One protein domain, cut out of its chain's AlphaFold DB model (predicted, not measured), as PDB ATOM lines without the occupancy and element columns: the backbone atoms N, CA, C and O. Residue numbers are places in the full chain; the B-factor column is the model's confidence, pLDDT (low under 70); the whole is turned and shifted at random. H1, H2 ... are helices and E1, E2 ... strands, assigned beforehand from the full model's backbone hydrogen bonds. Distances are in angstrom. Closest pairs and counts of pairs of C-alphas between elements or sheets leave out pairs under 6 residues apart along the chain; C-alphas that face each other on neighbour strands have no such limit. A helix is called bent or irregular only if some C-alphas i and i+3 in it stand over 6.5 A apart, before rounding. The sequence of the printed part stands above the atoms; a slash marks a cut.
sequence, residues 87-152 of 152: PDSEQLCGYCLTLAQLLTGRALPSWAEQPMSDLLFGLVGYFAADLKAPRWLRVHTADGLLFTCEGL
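This is residues 87 to 152 of the 152 residues of an uncharacterized protein of Leminorella grimontii ATCC 33999 = DSM 5078 (UniProt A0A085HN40). A strand hairpin, E1 and E2, and a helical hairpin, H1 and H2, follow end to end along a rod. The printed part has 66 residues, in the order H1, H2, E1, E2, class mixed, with an antiparallel sheet E1 - E2. It is extended, with a radius of gyration of the C-alphas of 17.8 A and spans of 61 by 15 by 14 A.

E1, residues 136 to 141, and E2, residues 144 to 149, are antiparallel at 148 degrees; N 139 and O 146, 2.9 A apart, are within hydrogen-bond range. H2, residues 110 to 132, and H1, residues 89 to 104, touch, the closest C-alphas being Cys 96 and Leu 120, 6.1 A, opposite ways at a shallow tilt of 29 degrees. H1 is apart from both strands. Each O i to N i+4 pair is within hydrogen-bond range in H1, 17 of 19 in H2.

H2 is 33.8 A long and only just irregular, C-alphas 111 and 114 being 6.9 A apart; H1 is 22.4 A. C-alpha 89 begins H1 at (104.857, 88.426, 100.570); C-alpha 149 ends E2 at (101.857, 99.662, 106.969).

The farthest C-alphas, Ser 110 and Ala 142, are 61.3 A apart. The printed part has no cut; its three links are tight. pLDDT is under 70 at residues 144 to 145 and 148 to 152.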
ATOM      1  N   PRO A  87     111.054  85.688 104.194       87.00
ATOM      2  CA  PRO A  87     110.724  86.103 102.835       87.00
ATOM      3  C   PRO A  87     109.584  87.126 102.830       87.00
ATOM      4  O   PRO A  87     108.656  87.046 103.643       87.00
ATOM      5  N   ASP A  88     109.612  88.047 101.871       88.06
ATOM      6  CA  ASP A  88     108.505  88.975 101.661       88.06
ATOM      7  C   ASP A  88     107.252  88.263 101.099       88.06
ATOM      8  O   ASP A  88     107.256  87.083 100.730       88.06
ATOM      9  N   SER A  89     106.129  88.985 101.045       87.69
ATOM     10  CA  SER A  89     104.857  88.426 100.570       87.69
ATOM     11  C   SER A  89     104.888  87.986  99.098       87.69
ATOM     12  O   SER A  89     104.155  87.067  98.728       87.69
ATOM     13  N   GLU A  90     105.708  88.618  98.257       90.38
ATOM     14  CA  GLU A  90     105.851  88.263  96.843       90.38
ATOM     15  C   GLU A  90     106.651  86.964  96.697       90.38
ATOM     16  O   GLU A  90     106.208  86.036  96.015       90.38
ATOM     17  N   GLN A  91     107.761  86.844  97.426       92.75
ATOM     18  CA  GLN A  91     108.573  85.636  97.516       92.75
ATOM     19  C   GLN A  91     107.757  84.449  98.041       92.75
ATOM     20  O   GLN A  91     107.744  83.386  97.417       92.75
ATOM     21  N   LEU A  92     107.008  84.630  99.136       93.12
ATOM     22  CA  LEU A  92     106.132  83.591  99.695       93.12
ATOM     23  C   LEU A  92     105.088  83.107  98.690       93.12
ATOM     24  O   LEU A  92     104.882  81.899  98.539       93.12
ATOM     25  N   CYS A  93     104.446  84.042  97.988       94.31
ATOM     26  CA  CYS A  93     103.486  83.721  96.940       94.31
ATOM     27  C   CYS A  93     104.151  82.917  95.811       94.31
ATOM     28  O   CYS A  93     103.639  81.868  95.413       94.31
ATOM     29  N   GLY A  94     105.327  83.358  95.351       96.50
ATOM     30  CA  GLY A  94     106.108  82.686  94.313       96.50
ATOM     31  C   GLY A  94     106.502  81.254  94.689       96.50
ATOM     32  O   GLY A  94     106.330  80.332  93.885       96.50
ATOM     33  N   TYR A  95     106.959  81.035  95.924       95.19
ATOM     34  CA  TYR A  95     107.287  79.702  96.432       95.19
ATOM     35  C   TYR A  95     106.055  78.789  96.492       95.19
ATOM     36  O   TYR A  95     106.106  77.661  95.997       95.19
ATOM     37  N   CYS A  96     104.931  79.278  97.033       95.94
ATOM     38  CA  CYS A  96     103.681  78.514  97.094       95.94
ATOM     39  C   CYS A  96     103.192  78.118  95.696       95.94
ATOM     40  O   CYS A  96     102.832  76.962  95.465       95.94
ATOM     41  N   LEU A  97     103.207  79.064  94.752       96.56
ATOM     42  CA  LEU A  97     102.778  78.826  93.377       96.56
ATOM     43  C   LEU A  97     103.661  77.782  92.687       96.56
ATOM     44  O   LEU A  97     103.141  76.841  92.089       96.56
ATOM     45  N   THR A  98     104.983  77.917  92.812       95.75
ATOM     46  CA  THR A  98     105.949  76.995  92.199       95.75
ATOM     47  C   THR A  98     105.769  75.574  92.734       95.75
ATOM     48  O   THR A  98     105.683  74.620  91.960       95.75
ATOM     49  N   LEU A  99     105.641  75.417  94.054       94.81
ATOM     50  CA  LEU A  99     105.413  74.111  94.677       94.81
ATOM     51  C   LEU A  99     104.076  73.491  94.243       94.81
ATOM     52  O   LEU A  99     104.030  72.308  93.898       94.81
ATOM     53  N   ALA A 100     103.000  74.281  94.192       94.88
ATOM     54  CA  ALA A 100     101.696  73.811  93.727       94.88
ATOM     55  C   ALA A 100     101.735  73.345  92.261       94.88
ATOM     56  O   ALA A 100     101.147  72.315  91.917       94.88
ATOM     57  N   GLN A 101     102.459  74.065  91.398       94.81
ATOM     58  CA  GLN A 101     102.660  73.682  89.999       94.81
ATOM     59  C   GLN A 101     103.450  72.374  89.865       94.81
ATOM     60  O   GLN A 101     103.045  71.511  89.088       94.81
ATOM     61  N   LEU A 102     104.522  72.181  90.644       93.56
ATOM     62  CA  LEU A 102     105.315  70.943  90.628       93.56
ATOM     63  C   LEU A 102     104.493  69.716  91.050       93.56
ATOM     64  O   LEU A 102     104.567  68.670  90.399       93.56
ATOM     65  N   LEU A 103     103.676  69.855  92.099       92.31
ATOM     66  CA  LEU A 103     102.784  68.797  92.582       92.31
ATOM     67  C   LEU A 103     101.676  68.473  91.569       92.31
ATOM     68  O   LEU A 103     101.405  67.305  91.288       92.31
ATOM     69  N   THR A 104     101.060  69.500  90.978       92.19
ATOM     70  CA  THR A 104      99.970  69.323  90.003       92.19
ATOM     71  C   THR A 104     100.479  68.756  88.679       92.19
ATOM     72  O   THR A 104      99.819  67.921  88.062       92.19
ATOM     73  N   GLY A 105     101.672  69.174  88.253       89.62
ATOM     74  CA  GLY A 105     102.302  68.740  87.009       89.62
ATOM     75  C   GLY A 105     102.835  67.307  87.030       89.62
ATOM     76  O   GLY A 105     103.332  66.856  86.001       89.62
ATOM     77  N   ARG A 106     102.759  66.592  88.168       79.56
ATOM     78  CA  ARG A 106     103.309  65.230  88.346       79.56
ATOM     79  C   ARG A 106     104.777  65.119  87.910       79.56
ATOM     80  O   ARG A 106     105.226  64.075  87.450       79.56
ATOM     81  N   ALA A 107     105.523  66.213  88.063       84.75
ATOM     82  CA  ALA A 107     106.942  66.294  87.720       84.75
ATOM     83  C   ALA A 107     107.845  65.686  88.809       84.75
ATOM     84  O   ALA A 107     109.056  65.573  88.625       84.75
ATOM     85  N   LEU A 108     107.260  65.315  89.952       88.69
ATOM     86  CA  LEU A 108     107.961  64.759  91.100       88.69
ATOM     87  C   LEU A 108     107.890  63.225  91.108       88.69
ATOM     88  O   LEU A 108     106.858  62.649  90.759       88.69
ATOM     89  N   PRO A 109     108.956  62.544  91.552       91.56
ATOM     90  CA  PRO A 109     108.885  61.121  91.848       91.56
ATOM     91  C   PRO A 109     108.002  60.870  93.082       91.56
ATOM     92  O   PRO A 109     107.923  61.705  93.983       91.56
ATOM     93  N   SER A 110     107.401  59.680  93.173       88.62
ATOM     94  CA  SER A 110     106.442  59.323  94.235       88.62
ATOM     95  C   SER A 110     106.972  59.514  95.661       88.62
ATOM     96  O   SER A 110     106.225  59.916  96.547       88.62
ATOM     97  N   TRP A 111     108.265  59.272  95.894       91.50
ATOM     98  CA  TRP A 111     108.885  59.450  97.212       91.50
ATOM     99  C   TRP A 111     108.977  60.922  97.652       91.50
ATOM    100  O   TRP A 111     109.078  61.193  98.846       91.50
ATOM    101  N   ALA A 112     108.945  61.865  96.706       91.50
ATOM    102  CA  ALA A 112     109.058  63.297  96.968       91.50
ATOM    103  C   ALA A 112     107.694  64.003  97.048       91.50
ATOM    104  O   ALA A 112     107.636  65.124  97.549       91.50
ATOM    105  N   GLU A 113     106.600  63.373  96.603       91.31
ATOM    106  CA  GLU A 113     105.268  64.001  96.606       91.31
ATOM    107  C   GLU A 113     104.816  64.389  98.019       91.31
ATOM    108  O   GLU A 113     104.405  65.528  98.240       91.31
ATOM    109  N   GLN A 114     104.937  63.477  98.990       94.50
ATOM    110  CA  GLN A 114     104.465  63.729 100.353       94.50
ATOM    111  C   GLN A 114     105.258  64.853 101.051       94.50
ATOM    112  O   GLN A 114     104.625  65.819 101.477       94.50
ATOM    113  N   PRO A 115     106.609  64.828 101.102       94.62
ATOM    114  CA  PRO A 115     107.373  65.935 101.682       94.62
ATOM    115  C   PRO A 115     107.092  67.293 101.025       94.62
ATOM    116  O   PRO A 115     107.027  68.307 101.715       94.62
ATOM    117  N   MET A 116     106.906  67.327  99.701       94.31
ATOM    118  CA  MET A 116     106.603  68.570  98.979       94.31
ATOM    119  C   MET A 116     105.185  69.074  99.270       94.31
ATOM    120  O   MET A 116     104.978  70.281  99.384       94.31
ATOM    121  N   SER A 117     104.219  68.168  99.443       94.44
ATOM    122  CA  SER A 117     102.859  68.513  99.870       94.44
ATOM    123  C   SER A 117     102.839  69.079 101.292       94.44
ATOM    124  O   SER A 117     102.182  70.091 101.536       94.44
ATOM    125  N   ASP A 118     103.579  68.466 102.217       96.38
ATOM    126  CA  ASP A 118     103.677  68.935 103.604       96.38
ATOM    127  C   ASP A 118     104.354  70.311 103.683       96.38
ATOM    128  O   ASP A 118     103.892  71.198 104.406       96.38
ATOM    129  N   LEU A 119     105.402  70.527 102.877       96.44
ATOM    130  CA  LEU A 119     106.057  71.827 102.748       96.44
ATOM    131  C   LEU A 119     105.096  72.895 102.211       96.44
ATOM    132  O   LEU A 119     105.010  73.979 102.787       96.44
ATOM    133  N   LEU A 120     104.348  72.593 101.143       96.38
ATOM    134  CA  LEU A 120     103.358  73.519 100.591       96.38
ATOM    135  C   LEU A 120     102.276  73.857 101.624       96.38
ATOM    136  O   LEU A 120     101.918  75.025 101.770       96.38
ATOM    137  N   PHE A 121     101.778  72.863 102.362       96.62
ATOM    138  CA  PHE A 121     100.790  73.077 103.419       96.62
ATOM    139  C   PHE A 121     101.314  74.034 104.497       96.62
ATOM    140  O   PHE A 121     100.641  75.012 104.835       96.62
ATOM    141  N   GLY A 122     102.530  73.792 104.995       95.56
ATOM    142  CA  GLY A 122     103.169  74.657 105.984       95.56
ATOM    143  C   GLY A 122     103.369  76.084 105.469       95.56
ATOM    144  O   GLY A 122     103.022  77.042 106.160       95.56
ATOM    145  N   LEU A 123     103.860  76.231 104.237       95.12
ATOM    146  CA  LEU A 123     104.169  77.534 103.652       95.12
ATOM    147  C   LEU A 123     102.913  78.360 103.349       95.12
ATOM    148  O   LEU A 123     102.878  79.547 103.659       95.12
ATOM    149  N   VAL A 124     101.854  77.739 102.820       95.88
ATOM    150  CA  VAL A 124     100.560  78.407 102.597       95.88
ATOM    151  C   VAL A 124      99.918  78.796 103.926       95.88
ATOM    152  O   VAL A 124      99.352  79.882 104.037       95.88
ATOM    153  N   GLY A 125     100.020  77.938 104.946       94.19
ATOM    154  CA  GLY A 125      99.557  78.248 106.297       94.19
ATOM    155  C   GLY A 125     100.274  79.463 106.884       94.19
ATOM    156  O   GLY A 125      99.616  80.390 107.359       94.19
ATOM    157  N   TYR A 126     101.606  79.486 106.785       92.12
ATOM    158  CA  TYR A 126     102.436  80.619 107.193       92.12
ATOM    159  C   TYR A 126     102.068  81.895 106.428       92.12
ATOM    160  O   TYR A 126     101.747  82.904 107.048       92.12
ATOM    161  N   PHE A 127     102.012  81.837 105.096       92.19
ATOM    162  CA  PHE A 127     101.661  82.975 104.246       92.19
ATOM    163  C   PHE A 127     100.265  83.529 104.561       92.19
ATOM    164  O   PHE A 127     100.074  84.735 104.689       92.19
ATOM    165  N   ALA A 128      99.275  82.654 104.755       92.69
ATOM    166  CA  ALA A 128      97.926  83.070 105.116       92.69
ATOM    167  C   ALA A 128      97.856  83.703 106.513       92.69
ATOM    168  O   ALA A 128      97.042  84.604 106.723       92.69
ATOM    169  N   ALA A 129      98.650  83.216 107.470       90.94
ATOM    170  CA  ALA A 129      98.742  83.796 108.806       90.94
ATOM    171  C   ALA A 129      99.424  85.167 108.765       90.94
ATOM    172  O   ALA A 129      98.882  86.111 109.339       90.94
ATOM    173  N   ASP A 130     100.533  85.283 108.029       87.00
ATOM    174  CA  ASP A 130     101.228  86.547 107.807       87.00
ATOM    175  C   ASP A 130     100.260  87.580 107.228       87.00
ATOM    176  O   ASP A 130      99.995  88.594 107.871       87.00
ATOM    177  N   LEU A 131      99.613  87.300 106.087       87.50
ATOM    178  CA  LEU A 131      98.663  88.217 105.430       87.50
ATOM    179  C   LEU A 131      97.526  88.707 106.338       87.50
ATOM    180  O   LEU A 131      97.028  89.818 106.164       87.50
ATOM    181  N   LYS A 132      97.112  87.888 107.308       86.56
ATOM    182  CA  LYS A 132      96.047  88.218 108.266       86.56
ATOM    183  C   LYS A 132      96.562  88.913 109.527       86.56
ATOM    184  O   LYS A 132      95.744  89.352 110.337       86.56
ATOM    185  N   ALA A 133      97.877  89.005 109.717       86.50
ATOM    186  CA  ALA A 133      98.462  89.657 110.875       86.50
ATOM    187  C   ALA A 133      98.127  91.163 110.880       86.50
ATOM    188  O   ALA A 133      98.165  91.822 109.834       86.50
ATOM    189  N   PRO A 134      97.789  91.734 112.050       79.69
ATOM    190  CA  PRO A 134      97.499  93.155 112.178       79.69
ATOM    191  C   PRO A 134      98.774  93.980 111.948       79.69
ATOM    192  O   PRO A 134      99.592  94.131 112.847       79.69
ATOM    193  N   ARG A 135      98.922  94.517 110.732       77.50
ATOM    194  CA  ARG A 135     100.103  95.279 110.274       77.50
ATOM    195  C   ARG A 135      99.846  96.767 110.010       77.50
ATOM    196  O   ARG A 135     100.775  97.529 109.766       77.50
ATOM    197  N   TRP A 136      98.579  97.184 110.032       71.94
ATOM    198  CA  TRP A 136      98.190  98.580 109.834       71.94
ATOM    199  C   TRP A 136      98.148  99.315 111.167       71.94
ATOM    200  O   TRP A 136      97.309  99.022 112.026       71.94
ATOM    201  N   LEU A 137      99.020 100.307 111.317       74.12
ATOM    202  CA  LEU A 137      98.996 101.209 112.457       74.12
ATOM    203  C   LEU A 137      97.977 102.316 112.223       74.12
ATOM    204  O   LEU A 137      97.880 102.889 111.138       74.12
ATOM    205  N   ARG A 138      97.215 102.621 113.274       79.62
ATOM    206  CA  ARG A 138      96.352 103.801 113.304       79.62
ATOM    207  C   ARG A 138      97.215 105.001 113.657       79.62
ATOM    208  O   ARG A 138      97.661 105.120 114.795       79.62
ATOM    209  N   VAL A 139      97.421 105.889 112.695       78.31
ATOM    210  CA  VAL A 139      98.102 107.162 112.913       78.31
ATOM    211  C   VAL A 139      97.040 108.251 113.003       78.31
ATOM    212  O   VAL A 139      96.272 108.470 112.067       78.31
ATOM    213  N   HIS A 140      96.971 108.924 114.151       77.56
ATOM    214  CA  HIS A 140      96.115 110.094 114.329       77.56
ATOM    215  C   HIS A 140      96.869 111.342 113.861       77.56
ATOM    216  O   HIS A 140      97.866 111.724 114.472       77.56
ATOM    217  N   THR A 141      96.398 111.978 112.789       75.81
ATOM    218  CA  THR A 141      96.908 113.268 112.305       75.81
ATOM    219  C   THR A 141      95.869 114.373 112.505       75.81
ATOM    220  O   THR A 141      94.700 114.107 112.782       75.81
ATOM    221  N   ALA A 142      96.296 115.636 112.387       75.12
ATOM    222  CA  ALA A 142      95.421 116.803 112.547       75.12
ATOM    223  C   ALA A 142      94.242 116.828 111.548       75.12
ATOM    224  O   ALA A 142      93.206 117.410 111.857       75.12
ATOM    225  N   ASP A 143      94.380 116.140 110.407       72.81
ATOM    226  CA  ASP A 143      93.378 116.049 109.336       72.81
ATOM    227  C   ASP A 143      92.569 114.732 109.341       72.81
ATOM    228  O   ASP A 143      91.710 114.535 108.480       72.81
ATOM    229  N   GLY A 144      92.806 113.814 110.293       68.19
ATOM    230  CA  GLY A 144      92.023 112.580 110.431       68.19
ATOM    231  C   GLY A 144      92.820 111.326 110.808       68.19
ATOM    232  O   GLY A 144      93.917 111.387 111.356       68.19
ATOM    233  N   LEU A 145      92.220 110.156 110.557       69.12
ATOM    234  CA  LEU A 145      92.834 108.850 110.810       69.12
ATOM    235  C   LEU A 145      93.507 108.339 109.529       69.12
ATOM    236  O   LEU A 145      92.831 108.145 108.519       69.12
ATOM    237  N   LEU A 146      94.812 108.084 109.582       72.81
ATOM    238  CA  LEU A 146      95.565 107.437 108.508       72.81
ATOM    239  C   LEU A 146      95.962 106.020 108.930       72.81
ATOM    240  O   LEU A 146      96.232 105.760 110.103       72.81
ATOM    241  N   PHE A 147      95.998 105.102 107.965       73.06
ATOM    242  CA  PHE A 147      96.508 103.748 108.163       73.06
ATOM    243  C   PHE A 147      97.835 103.612 107.423       73.06
ATOM    244  O   PHE A 147      97.872 103.777 106.205       73.06
ATOM    245  N   THR A 148      98.911 103.308 108.143       69.44
ATOM    246  CA  THR A 148     100.230 103.053 107.549       69.44
ATOM    247  C   THR A 148     100.629 101.604 107.803       69.44
ATOM    248  O   THR A 148     100.462 101.104 108.916       69.44
ATOM    249  N   CYS A 149     101.137 100.919 106.779       56.25
ATOM    250  CA  CYS A 149     101.857  99.662 106.969       56.25
ATOM    251  C   CYS A 149     103.262 100.006 107.471       56.25
ATOM    252  O   CYS A 149     103.969 100.745 106.787       56.25
ATOM    253  N   GLU A 150     103.675  99.506 108.632       46.38
ATOM    254  CA  GLU A 150     105.111  99.425 108.928       46.38
ATOM    255  C   GLU A 150     105.698  98.206 108.203       46.38
ATOM    256  O   GLU A 150     105.065  97.149 108.184       46.38
ATOM    257  N   GLY A 151     106.893  98.351 107.617       51.72
ATOM    258  CA  GLY A 151     107.686  97.219 107.115       51.72
ATOM    259  C   GLY A 151     107.806  97.062 105.595       51.72
ATOM    260  O   GLY A 151     107.713  95.938 105.108       51.72
ATOM    261  N   LEU A 152     108.036  98.155 104.857       43.25
ATOM    262  CA  LEU A 152     108.725  98.126 103.556       43.25
ATOM    263  C   LEU A 152     110.006  98.953 103.663       43.25
ATOM    264  O   LEU A 152     109.914 100.067 104.230       43.25
TER     265      LEU A 152